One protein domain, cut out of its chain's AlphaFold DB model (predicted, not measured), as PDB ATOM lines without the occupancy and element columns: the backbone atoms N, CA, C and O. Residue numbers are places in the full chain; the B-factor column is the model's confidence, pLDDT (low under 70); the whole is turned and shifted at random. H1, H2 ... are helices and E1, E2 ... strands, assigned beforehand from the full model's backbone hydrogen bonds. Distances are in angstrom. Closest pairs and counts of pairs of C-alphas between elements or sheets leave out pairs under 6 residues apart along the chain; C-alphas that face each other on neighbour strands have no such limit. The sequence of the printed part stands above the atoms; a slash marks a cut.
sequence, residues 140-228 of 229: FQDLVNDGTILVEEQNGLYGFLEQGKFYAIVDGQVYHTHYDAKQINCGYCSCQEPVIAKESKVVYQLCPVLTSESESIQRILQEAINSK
ATOM      1  N   PHE A 140     203.067 228.323 159.197       90.25
ATOM      2  CA  PHE A 140     203.113 228.520 160.650       90.25
ATOM      3  C   PHE A 140     204.456 229.101 161.127       90.25
ATOM      4  O   PHE A 140     204.485 229.977 161.988       90.25
ATOM      5  N   GLN A 141     205.576 228.649 160.551       92.06
ATOM      6  CA  GLN A 141     206.906 229.176 160.862       92.06
ATOM      7  C   GLN A 141     207.049 230.628 160.394       92.06
ATOM      8  O   GLN A 141     207.636 231.435 161.116       92.06
ATOM      9  N   ASP A 142     206.495 230.972 159.230       92.12
ATOM     10  CA  ASP A 142     206.513 232.341 158.705       92.12
ATOM     11  C   ASP A 142     205.683 233.293 159.578       92.12
ATOM     12  O   ASP A 142     206.179 234.352 159.959       92.12
ATOM     13  N   LEU A 143     204.487 232.872 160.008       91.50
ATOM     14  CA  LEU A 143     203.629 233.625 160.932       91.50
ATOM     15  C   LEU A 143     204.245 233.792 162.335       91.50
ATOM     16  O   LEU A 143     203.980 234.775 163.026       91.50
ATOM     17  N   VAL A 144     205.085 232.851 162.783       92.19
ATOM     18  CA  VAL A 144     205.893 233.007 164.011       92.19
ATOM     19  C   VAL A 144     207.067 233.973 163.789       92.19
ATOM     20  O   VAL A 144     207.418 234.734 164.692       92.19
ATOM     21  N   ASN A 145     207.670 233.969 162.595       91.31
ATOM     22  CA  ASN A 145     208.805 234.828 162.241       91.31
ATOM     23  C   ASN A 145     208.408 236.298 162.034       91.31
ATOM     24  O   ASN A 145     209.168 237.187 162.421       91.31
ATOM     25  N   ASP A 146     207.245 236.566 161.432       92.00
ATOM     26  CA  ASP A 146     206.731 237.928 161.218       92.00
ATOM     27  C   ASP A 146     206.059 238.537 162.466       92.00
ATOM     28  O   ASP A 146     205.870 239.754 162.544       92.00
ATOM     29  N   GLY A 147     205.782 237.706 163.477       89.81
ATOM     30  CA  GLY A 147     205.203 238.103 164.758       89.81
ATOM     31  C   GLY A 147     203.672 238.100 164.805       89.81
ATOM     32  O   GLY A 147     203.111 238.544 165.806       89.81
ATOM     33  N   THR A 148     202.992 237.594 163.773       91.81
ATOM     34  CA  THR A 148     201.537 237.363 163.773       91.81
ATOM     35  C   THR A 148     201.137 236.313 164.815       91.81
ATOM     36  O   THR A 148     200.113 236.466 165.488       91.81
ATOM     37  N   ILE A 149     201.965 235.278 164.985       92.62
ATOM     38  CA  ILE A 149     201.866 234.278 166.049       92.62
ATOM     39  C   ILE A 149     202.925 234.578 167.111       92.62
ATOM     40  O   ILE A 149     204.130 234.551 166.858       92.62
ATOM     41  N   LEU A 150     202.473 234.840 168.337       92.31
ATOM     42  CA  LEU A 150     203.339 235.173 169.464       92.31
ATOM     43  C   LEU A 150     203.508 233.964 170.383       92.31
ATOM     44  O   LEU A 150     202.557 233.520 171.021       92.31
ATOM     45  N   VAL A 151     204.734 233.451 170.493       92.94
ATOM     46  CA  VAL A 151     205.077 232.414 171.481       92.94
ATOM     47  C   VAL A 151     205.010 233.007 172.889       92.94
ATOM     48  O   VAL A 151     205.713 233.981 173.171       92.94
ATOM     49  N   GLU A 152     204.182 232.427 173.760       89.88
ATOM     50  CA  GLU A 152     203.869 232.964 175.090       89.88
ATOM     51  C   GLU A 152     203.641 231.837 176.117       89.88
ATOM     52  O   GLU A 152     203.321 230.698 175.769       89.88
ATOM     53  N   GLU A 153     203.805 232.158 177.400       87.44
ATOM     54  CA  GLU A 153     203.406 231.307 178.521       87.44
ATOM     55  C   GLU A 153     202.268 232.000 179.286       87.44
ATOM     56  O   GLU A 153     202.450 233.100 179.811       87.44
ATOM     57  N   GLN A 154     201.093 231.371 179.367       82.56
ATOM     58  CA  GLN A 154     199.945 231.898 180.110       82.56
ATOM     59  C   GLN A 154     199.498 230.902 181.181       82.56
ATOM     60  O   GLN A 154     199.321 229.717 180.917       82.56
ATOM     61  N   ASN A 155     199.291 231.382 182.412       74.25
ATOM     62  CA  ASN A 155     198.879 230.566 183.566       74.25
ATOM     63  C   ASN A 155     199.793 229.351 183.868       74.25
ATOM     64  O   ASN A 155     199.334 228.372 184.453       74.25
ATOM     65  N   GLY A 156     201.079 229.413 183.497       77.19
ATOM     66  CA  GLY A 156     202.029 228.299 183.639       77.19
ATOM     67  C   GLY A 156     201.944 227.250 182.523       77.19
ATOM     68  O   GLY A 156     202.571 226.198 182.631       77.19
ATOM     69  N   LEU A 157     201.168 227.515 181.467       83.88
ATOM     70  CA  LEU A 157     201.097 226.693 180.265       83.88
ATOM     71  C   LEU A 157     201.844 227.362 179.118       83.88
ATOM     72  O   LEU A 157     201.642 228.540 178.822       83.88
ATOM     73  N   TYR A 158     202.673 226.570 178.451       89.88
ATOM     74  CA  TYR A 158     203.379 226.952 177.240       89.88
ATOM     75  C   TYR A 158     202.456 226.871 176.019       89.88
ATOM     76  O   TYR A 158     201.629 225.963 175.919       89.88
ATOM     77  N   GLY A 159     202.597 227.808 175.083       92.56
ATOM     78  CA  GLY A 159     201.776 227.830 173.886       92.56
ATOM     79  C   GLY A 159     202.060 229.012 172.971       92.56
ATOM     80  O   GLY A 159     203.165 229.561 172.931       92.56
ATOM     81  N   PHE A 160     201.033 229.406 172.223       93.19
ATOM     82  CA  PHE A 160     201.086 230.551 171.327       93.19
ATOM     83  C   PHE A 160     199.774 231.334 171.303       93.19
ATOM     84  O   PHE A 160     198.688 230.784 171.492       93.19
ATOM     85  N   LEU A 161     199.893 232.637 171.062       90.69
ATOM     86  CA  LEU A 161     198.792 233.563 170.874       90.69
ATOM     87  C   LEU A 161     198.676 233.926 169.391       90.69
ATOM     88  O   LEU A 161     199.639 234.385 168.781       90.69
ATOM     89  N   GLU A 162     197.478 233.789 168.837       87.88
ATOM     90  CA  GLU A 162     197.147 234.212 167.476       87.88
ATOM     91  C   GLU A 162     195.777 234.898 167.500       87.88
ATOM     92  O   GLU A 162     194.825 234.375 168.078       87.88
ATOM     93  N   GLN A 163     195.669 236.094 166.909       83.69
ATOM     94  CA  GLN A 163     194.420 236.879 166.858       83.69
ATOM     95  C   GLN A 163     193.712 237.032 168.230       83.69
ATOM     96  O   GLN A 163     192.488 237.126 168.312       83.69
ATOM     97  N   GLY A 164     194.482 237.055 169.326       80.62
ATOM     98  CA  GLY A 164     193.971 237.151 170.700       80.62
ATOM     99  C   GLY A 164     193.471 235.835 171.318       80.62
ATOM    100  O   GLY A 164     192.932 235.863 172.422       80.62
ATOM    101  N   LYS A 165     193.655 234.694 170.647       84.06
ATOM    102  CA  LYS A 165     193.311 233.346 171.127       84.06
ATOM    103  C   LYS A 165     194.583 232.628 171.579       84.06
ATOM    104  O   LYS A 165     195.552 232.600 170.823       84.06
ATOM    105  N   PHE A 166     194.589 232.058 172.787       88.50
ATOM    106  CA  PHE A 166     195.735 231.303 173.308       88.50
ATOM    107  C   PHE A 166     195.542 229.794 173.113       88.50
ATOM    108  O   PHE A 166     194.556 229.207 173.577       88.50
ATOM    109  N   TYR A 167     196.511 229.184 172.436       90.31
ATOM    110  CA  TYR A 167     196.585 227.761 172.145       90.31
ATOM    111  C   TYR A 167     197.689 227.152 173.015       90.31
ATOM    112  O   TYR A 167     198.869 227.436 172.811       90.31
ATOM    113  N   ALA A 168     197.309 226.347 174.004       90.94
ATOM    114  CA  ALA A 168     198.235 225.705 174.932       90.94
ATOM    115  C   ALA A 168     198.711 224.351 174.395       90.94
ATOM    116  O   ALA A 168     197.949 223.638 173.741       90.94
ATOM    117  N   ILE A 169     199.944 223.971 174.726       90.56
ATOM    118  CA  ILE A 169     200.508 222.660 174.406       90.56
ATOM    119  C   ILE A 169     200.661 221.861 175.697       90.56
ATOM    120  O   ILE A 169     201.371 222.278 176.612       90.56
ATOM    121  N   VAL A 170     199.989 220.712 175.767       87.19
ATOM    122  CA  VAL A 170     199.977 219.822 176.938       87.19
ATOM    123  C   VAL A 170     200.120 218.385 176.449       87.19
ATOM    124  O   VAL A 170     199.381 217.968 175.564       87.19
ATOM    125  N   ASP A 171     201.100 217.650 176.981       86.06
ATOM    126  CA  ASP A 171     201.368 216.232 176.679       86.06
ATOM    127  C   ASP A 171     201.372 215.874 175.174       86.06
ATOM    128  O   ASP A 171     200.886 214.829 174.746       86.06
ATOM    129  N   GLY A 172     201.944 216.763 174.354       84.44
ATOM    130  CA  GLY A 172     202.052 216.596 172.900       84.44
ATOM    131  C   GLY A 172     200.802 216.990 172.101       84.44
ATOM    132  O   GLY A 172     200.804 216.866 170.879       84.44
ATOM    133  N   GLN A 173     199.749 217.480 172.757       87.81
ATOM    134  CA  GLN A 173     198.482 217.883 172.144       87.81
ATOM    135  C   GLN A 173     198.283 219.402 172.214       87.81
ATOM    136  O   GLN A 173     198.783 220.063 173.126       87.81
ATOM    137  N   VAL A 174     197.549 219.964 171.247       89.62
ATOM    138  CA  VAL A 174     197.280 221.407 171.156       89.62
ATOM    139  C   VAL A 174     195.830 221.690 171.538       89.62
ATOM    140  O   VAL A 174     194.899 221.143 170.946       89.62
ATOM    141  N   TYR A 175     195.633 222.577 172.509       87.44
ATOM    142  CA  TYR A 175     194.335 222.903 173.093       87.44
ATOM    143  C   TYR A 175     193.983 224.373 172.914       87.44
ATOM    144  O   TYR A 175     194.777 225.256 173.233       87.44
ATOM    145  N   HIS A 176     192.743 224.652 172.526       86.06
ATOM    146  CA  HIS A 176     192.152 225.967 172.740       86.06
ATOM    147  C   HIS A 176     191.927 226.186 174.229       86.06
ATOM    148  O   HIS A 176     191.381 225.317 174.916       86.06
ATOM    149  N   THR A 177     192.295 227.371 174.704       82.12
ATOM    150  CA  THR A 177     192.025 227.794 176.076       82.12
ATOM    151  C   THR A 177     191.105 229.006 176.083       82.12
ATOM    152  O   THR A 177     191.302 229.964 175.335       82.12
ATOM    153  N   HIS A 178     190.070 228.976 176.921       78.19
ATOM    154  CA  HIS A 178     189.209 230.140 177.129       78.19
ATOM    155  C   HIS A 178     188.521 230.113 178.500       78.19
ATOM    156  O   HIS A 178     188.407 229.062 179.121       78.19
ATOM    157  N   TYR A 179     188.019 231.249 178.993       77.88
ATOM    158  CA  TYR A 179     187.281 231.305 180.271       77.88
ATOM    159  C   TYR A 179     185.793 230.918 180.148       77.88
ATOM    160  O   TYR A 179     185.111 230.677 181.146       77.88
ATOM    161  N   ASP A 180     185.288 230.850 178.916       76.12
ATOM    162  CA  ASP A 180     183.924 230.459 178.560       76.12
ATOM    163  C   ASP A 180     183.962 229.523 177.349       76.12
ATOM    164  O   ASP A 180     184.448 229.908 176.285       76.12
ATOM    165  N   ALA A 181     183.416 228.315 177.507       69.56
ATOM    166  CA  ALA A 181     183.344 227.298 176.462       69.56
ATOM    167  C   ALA A 181     182.555 227.764 175.229       69.56
ATOM    168  O   ALA A 181     182.854 227.345 174.119       69.56
ATOM    169  N   LYS A 182     181.572 228.660 175.403       70.75
ATOM    170  CA  LYS A 182     180.747 229.184 174.298       70.75
ATOM    171  C   LYS A 182     181.469 230.189 173.402       70.75
ATOM    172  O   LYS A 182     180.913 230.607 172.394       70.75
ATOM    173  N   GLN A 183     182.657 230.621 173.810       70.06
ATOM    174  CA  GLN A 183     183.469 231.610 173.105       70.06
ATOM    175  C   GLN A 183     184.728 230.981 172.493       70.06
ATOM    176  O   GLN A 183     185.531 231.695 171.896       70.06
ATOM    177  N   ILE A 184     184.899 229.657 172.604       70.25
ATOM    178  CA  ILE A 184     185.937 228.967 171.845       70.25
ATOM    179  C   ILE A 184     185.493 228.913 170.381       70.25
ATOM    180  O   ILE A 184     184.462 228.341 170.041       70.25
ATOM    181  N   ASN A 185     186.279 229.562 169.533       70.00
ATOM    182  CA  ASN A 185     186.155 229.564 168.084       70.00
ATOM    183  C   ASN A 185     187.583 229.484 167.541       70.00
ATOM    184  O   ASN A 185     188.375 230.403 167.767       70.00
ATOM    185  N   CYS A 186     187.934 228.397 166.865       74.31
ATOM    186  CA  CYS A 186     189.281 228.165 166.360       74.31
ATOM    187  C   CYS A 186     189.428 228.645 164.908       74.31
ATOM    188  O   CYS A 186     188.515 228.514 164.103       74.31
ATOM    189  N   GLY A 187     190.588 229.227 164.580       70.88
ATOM    190  CA  GLY A 187     190.911 229.645 163.210       70.88
ATOM    191  C   GLY A 187     191.310 228.499 162.273       70.88
ATOM    192  O   GLY A 187     191.290 228.692 161.066       70.88
ATOM    193  N   TYR A 188     191.635 227.321 162.812       76.81
ATOM    194  CA  TYR A 188     192.146 226.147 162.084       76.81
ATOM    195  C   TYR A 188     191.136 225.002 161.975       76.81
ATOM    196  O   TYR A 188     191.261 224.125 161.128       76.81
ATOM    197  N   CYS A 189     190.168 224.952 162.888       73.75
ATOM    198  CA  CYS A 189     189.212 223.864 162.976       73.75
ATOM    199  C   CYS A 189     187.861 224.409 163.437       73.75
ATOM    200  O   CYS A 189     187.778 225.280 164.298       73.75
ATOM    201  N   SER A 190     186.779 223.916 162.854       63.12
ATOM    202  CA  SER A 190     185.441 224.506 163.016       63.12
ATOM    203  C   SER A 190     184.683 224.014 164.264       63.12
ATOM    204  O   SER A 190     183.464 224.133 164.386       63.12
ATOM    205  N   CYS A 191     185.412 223.395 165.189       61.19
ATOM    206  CA  CYS A 191     184.904 222.257 165.937       61.19
ATOM    207  C   CYS A 191     184.202 222.634 167.239       61.19
ATOM    208  O   CYS A 191     184.727 223.360 168.084       61.19
ATOM    209  N   GLN A 192     183.061 221.992 167.475       58.12
ATOM    210  CA  GLN A 192     182.382 221.970 168.771       58.12
ATOM    211  C   GLN A 192     182.782 220.722 169.579       58.12
ATOM    212  O   GLN A 192     181.935 220.095 170.215       58.12
ATOM    213  N   GLU A 193     184.069 220.348 169.541       60.97
ATOM    214  CA  GLU A 193     184.604 219.224 170.321       60.97
ATOM    215  C   GLU A 193     184.235 219.363 171.809       60.97
ATOM    216  O   GLU A 193     184.206 220.484 172.337       60.97
ATOM    217  N   PRO A 194     183.948 218.259 172.518       60.09
ATOM    218  CA  PRO A 194     183.609 218.320 173.929       60.09
ATOM    219  C   PRO A 194     184.763 218.919 174.740       60.09
ATOM    220  O   PRO A 194     185.933 218.587 174.555       60.09
ATOM    221  N   VAL A 195     184.420 219.790 175.689       68.94
ATOM    222  CA  VAL A 195     185.370 220.318 176.674       68.94
ATOM    223  C   VAL A 195     185.939 219.162 177.494       68.94
ATOM    224  O   VAL A 195     185.189 218.467 178.182       68.94
ATOM    225  N   ILE A 196     187.259 218.996 177.459       67.94
ATOM    226  CA  ILE A 196     187.953 217.872 178.104       67.94
ATOM    227  C   ILE A 196     188.202 218.158 179.588       67.94
ATOM    228  O   ILE A 196     188.062 217.267 180.424       67.94
ATOM    229  N   ALA A 197     188.522 219.408 179.939       65.31
ATOM    230  CA  ALA A 197     188.792 219.803 181.318       65.31
ATOM    231  C   ALA A 197     188.336 221.236 181.624       65.31
ATOM    232  O   ALA A 197     188.281 222.106 180.749       65.31
ATOM    233  N   LYS A 198     188.044 221.483 182.908       61.22
ATOM    234  CA  LYS A 198     187.776 222.815 183.460       61.22
ATOM    235  C   LYS A 198     188.564 223.036 184.748       61.22
ATOM    236  O   LYS A 198     188.020 222.941 185.850       61.22
ATOM    237  N   GLU A 199     189.843 223.346 184.606       63.38
ATOM    238  CA  GLU A 199     190.698 223.705 185.737       63.38
ATOM    239  C   GLU A 199     190.693 225.218 185.945       63.38
ATOM    240  O   GLU A 199     190.744 225.987 184.991       63.38
ATOM    241  N   SER A 200     190.639 225.681 187.196       60.94
ATOM    242  CA  SER A 200     190.940 227.084 187.538       60.94
ATOM    243  C   SER A 200     190.119 228.164 186.796       60.94
ATOM    244  O   SER A 200     190.534 229.318 186.730       60.94
ATOM    245  N   LYS A 201     188.916 227.813 186.307       68.81
ATOM    246  CA  LYS A 201     188.026 228.602 185.415       68.81
ATOM    247  C   LYS A 201     188.453 228.691 183.941       68.81
ATOM    248  O   LYS A 201     187.705 229.282 183.170       68.81
ATOM    249  N   VAL A 202     189.570 228.089 183.548       75.75
ATOM    250  CA  VAL A 202     189.948 227.895 182.144       75.75
ATOM    251  C   VAL A 202     189.287 226.615 181.626       75.75
ATOM    252  O   VAL A 202     189.116 225.637 182.353       75.75
ATOM    253  N   VAL A 203     188.852 226.663 180.376       78.88
ATOM    254  CA  VAL A 203     188.221 225.594 179.607       78.88
ATOM    255  C   VAL A 203     189.226 225.128 178.565       78.88
ATOM    256  O   VAL A 203     189.764 225.968 177.845       78.88
ATOM    257  N   TYR A 204     189.436 223.815 178.470       80.88
ATOM    258  CA  TYR A 204     190.302 223.197 177.465       80.88
ATOM    259  C   TYR A 204     189.469 222.418 176.448       80.88
ATOM    260  O   TYR A 204     188.679 221.545 176.821       80.88
ATOM    261  N   GLN A 205     189.671 222.718 175.167       82.06
ATOM    262  CA  GLN A 205     189.089 221.995 174.037       82.06
ATOM    263  C   GLN A 205     190.225 221.583 173.098       82.06
ATOM    264  O   GLN A 205     191.065 222.415 172.758       82.06
ATOM    265  N   LEU A 206     190.291 220.306 172.720       83.56
ATOM    266  CA  LEU A 206     191.336 219.801 171.826       83.56
ATOM    267  C   LEU A 206     191.182 220.420 170.432       83.56
ATOM    268  O   LEU A 206     190.080 220.454 169.891       83.56
ATOM    269  N   CYS A 207     192.294 220.848 169.837       84.94
ATOM    270  CA  CYS A 207     192.357 221.199 168.427       84.94
ATOM    271  C   CYS A 207     192.918 220.014 167.636       84.94
ATOM    272  O   CYS A 207     194.136 219.822 167.654       84.94
ATOM    273  N   PRO A 208     192.106 219.204 166.936       78.88
ATOM    274  CA  PRO A 208     192.640 218.054 166.214       78.88
ATOM    275  C   PRO A 208     193.546 218.455 165.038       78.88
ATOM    276  O   PRO A 208     194.553 217.792 164.808       78.88
ATOM    277  N   VAL A 209     193.242 219.561 164.343       82.88
ATOM    278  CA  VAL A 209     194.054 220.063 163.217       82.88
ATOM    279  C   VAL A 209     195.445 220.484 163.692       82.88
ATOM    280  O   VAL A 209     196.438 219.961 163.197       82.88
ATOM    281  N   LEU A 210     195.547 221.333 164.720       87.81
ATOM    282  CA  LEU A 210     196.851 221.718 165.281       87.81
ATOM    283  C   LEU A 210     197.546 220.551 166.006       87.81
ATOM    284  O   LEU A 210     198.769 220.466 166.000       87.81
ATOM    285  N   THR A 211     196.793 219.627 166.610       87.88
ATOM    286  CA  THR A 211     197.371 218.437 167.261       87.88
ATOM    287  C   THR A 211     198.023 217.488 166.257       87.88
ATOM    288  O   THR A 211     198.985 216.815 166.609       87.88
ATOM    289  N   SER A 212     197.554 217.450 165.009       83.12
ATOM    290  CA  SER A 212     198.142 216.590 163.976       83.12
ATOM    291  C   SER A 212     199.577 216.961 163.595       83.12
ATOM    292  O   SER A 212     200.391 216.079 163.343       83.12
ATOM    293  N   GLU A 213     199.899 218.254 163.637       87.69
ATOM    294  CA  GLU A 213     201.223 218.806 163.340       87.69
ATOM    295  C   GLU A 213     201.942 219.252 164.631       87.69
ATOM    296  O   GLU A 213     202.849 220.089 164.606       87.69
ATOM    297  N   SER A 214     201.541 218.709 165.789       89.50
ATOM    298  CA  SER A 214     201.983 219.181 167.106       89.50
ATOM    299  C   SER A 214     203.490 219.070 167.327       89.50
ATOM    300  O   SER A 214     204.057 219.934 167.994       89.50
ATOM    301  N   GLU A 215     204.155 218.053 166.770       90.12
ATOM    302  CA  GLU A 215     205.618 217.917 166.816       90.12
ATOM    303  C   GLU A 215     206.310 219.056 166.051       90.12
ATOM    304  O   GLU A 215     207.282 219.643 166.535       90.12
ATOM    305  N   SER A 216     205.778 219.413 164.875       90.56
ATOM    306  CA  SER A 216     206.294 220.509 164.050       90.56
ATOM    307  C   SER A 216     206.076 221.856 164.740       90.56
ATOM    308  O   SER A 216     207.023 222.626 164.904       90.56
ATOM    309  N   ILE A 217     204.864 222.097 165.252       92.81
ATOM    310  CA  ILE A 217     204.511 223.297 166.022       92.81
ATOM    311  C   ILE A 217     205.413 223.436 167.257       92.81
ATOM    312  O   ILE A 217     206.023 224.486 167.454       92.81
ATOM    313  N   GLN A 218     205.570 222.384 168.068       92.50
ATOM    314  CA  GLN A 218     206.437 222.412 169.255       92.50
ATOM    315  C   GLN A 218     207.878 222.781 168.913       92.50
ATOM    316  O   GLN A 218     208.476 223.614 169.600       92.50
ATOM    317  N   ARG A 219     208.424 222.193 167.842       93.25
ATOM    318  CA  ARG A 219     209.769 222.494 167.347       93.25
ATOM    319  C   ARG A 219     209.902 223.966 166.949       93.25
ATOM    320  O   ARG A 219     210.798 224.635 167.456       93.25
ATOM    321  N   ILE A 220     208.984 224.483 166.130       93.94
ATOM    322  CA  ILE A 220     208.956 225.885 165.672       93.94
ATOM    323  C   ILE A 220     208.923 226.858 166.862       93.94
ATOM    324  O   ILE A 220     209.735 227.781 166.955       93.94
ATOM    325  N   LEU A 221     208.020 226.631 167.819       92.69
ATOM    326  CA  LEU A 221     207.881 227.493 168.995       92.69
ATOM    327  C   LEU A 221     209.124 227.417 169.908       92.69
ATOM    328  O   LEU A 221     209.553 228.429 170.468       92.69
ATOM    329  N   GLN A 222     209.753 226.240 170.019       90.50
ATOM    330  CA  GLN A 222     210.968 226.047 170.812       90.50
ATOM    331  C   GLN A 222     212.195 226.711 170.164       90.50
ATOM    332  O   GLN A 222     213.018 227.297 170.876       90.50
ATOM    333  N   GLU A 223     212.310 226.665 168.835       91.62
ATOM    334  CA  GLU A 223     213.304 227.416 168.058       91.62
ATOM    335  C   GLU A 223     213.126 228.934 168.277       91.62
ATOM    336  O   GLU A 223     214.095 229.628 168.598       91.62
ATOM    337  N   ALA A 224     211.884 229.432 168.253       90.06
ATOM    338  CA  ALA A 224     211.544 230.839 168.497       90.06
ATOM    339  C   ALA A 224     211.746 231.322 169.954       90.06
ATOM    340  O   ALA A 224     211.927 232.519 170.185       90.06
ATOM    341  N   ILE A 225     211.747 230.427 170.952       86.50
ATOM    342  CA  ILE A 225     212.230 230.749 172.311       86.50
ATOM    343  C   ILE A 225     213.752 230.878 172.325       86.50
ATOM    344  O   ILE A 225     214.296 231.778 172.967       86.50
ATOM    345  N   ASN A 226     214.450 229.957 171.660       86.75
ATOM    346  CA  ASN A 226     215.907 229.883 171.716       86.75
ATOM    347  C   ASN A 226     216.579 231.038 170.960       86.75
ATOM    348  O   ASN A 226     217.647 231.470 171.373       86.75
ATOM    349  N   SER A 227     215.939 231.588 169.924       83.31
ATOM    350  CA  SER A 227     216.413 232.785 169.210       83.31
ATOM    351  C   SER A 227     216.235 234.101 169.986       83.31
ATOM    352  O   SER A 227     216.818 235.114 169.602       83.31
ATOM    353  N   LYS A 228     215.457 234.102 171.079       71.94
ATOM    354  CA  LYS A 228     215.228 235.263 171.964       71.94
ATOM    355  C   LYS A 228     216.148 235.292 173.200       71.94
ATOM    356  O   LYS A 228     215.973 236.173 174.043       71.94
TER     357      LYS A 228
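AT A GLANCE: This is residues 140 to 228 of the 229 residues of an uncharacterized protein of Bacillus megaterium (UniProt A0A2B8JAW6). A strongly twisted sheet of six strands is covered at the E1 and E2 end by the long helix H3, which crosses the strands, while H1 packs on H3 beside E1. Short H2 sits at E4, and at the end away from H3 the hairpin of E5 and E6 and the long loop of residues 179 to 196 complete the model. The printed part has 89 residues, with three named helices and six named strands in the order H1 E1 E2 E3 E4 E5 E6 H2 H3. The sheet's order is E1 E2 E3 E4 E6 E5, all antiparallel, and the class is mixed, helices and strands. The whole is compact, with a radius of gyration of the C-alphas of 12.4 A and spans of 35 by 25 by 23 A.

IN THESE COORDINATES: H1, residues 140 to 146, begins at C-alpha 140 (203.113, 228.520, 160.650) and is 10.1 A long. Four strands follow: E1, residues 149 to 154, 14.4 A; E2, 157 to 162, 15.4 A; E3, 165 to 170, 16.2 A; and E4, 173 to 178, 16.2 A, ending at C-alpha 178 (189.209, 230.140, 177.129). E5 is residues 197 to 199, E6 residues 202 to 206, 13.2 A, and H2 residues 208 to 212. H3, residues 214 to 226, is 18.2 A long and ends at C-alpha 226 (215.907, 229.883, 171.716).

HOW THE PARTS SIT: E1 E2 E3 E4 form a meander, each strand the antiparallel neighbour of the one before. N 150 and O 161 are 2.9 A apart between E1 and E2, N 160 and O 167 3.0 A between E2 and E3, and N 168 and O 175 2.9 A between E3 and E4, within hydrogen-bond range. So are N 176 and O 205, 2.8 A, between E4 and E6, and N 202 and O 199, 2.8 A, in the hairpin of E5 and E6. H3 is on the sheet at a height of 8.8 A, making two layers, a helix on one face of a sheet. It lies over E1 and E2 and runs across the strands, at 81 degrees to E1 on the local plane; the closest C-alphas of E1 and H3, Val 151 and Leu 221, are 6.2 A apart. H1 and H3 touch, closest at the C-alphas of Gln 141 and Ile 220, 6.2 A, at a shallow tilt of 23 degrees, the same way. H2 is over E4, but only just, with 3 of its 5 C-alphas on it; Val 174 and Thr 211 have the closest C-alphas, 4.9 A. H1 and H2 are apart. In H1, H2 and H3 every O i to N i+4 pair is within hydrogen-bond range.

THE WHOLE: The two C-alphas farthest apart, those of Lys 182 and Ser 227, are 36.2 A apart. The printed part has no cut; the link from E4 to E5, 18 residues, is long. Mean pLDDT of the printed part is 82.2, with residue 181 and residues 190 to 201 under 70.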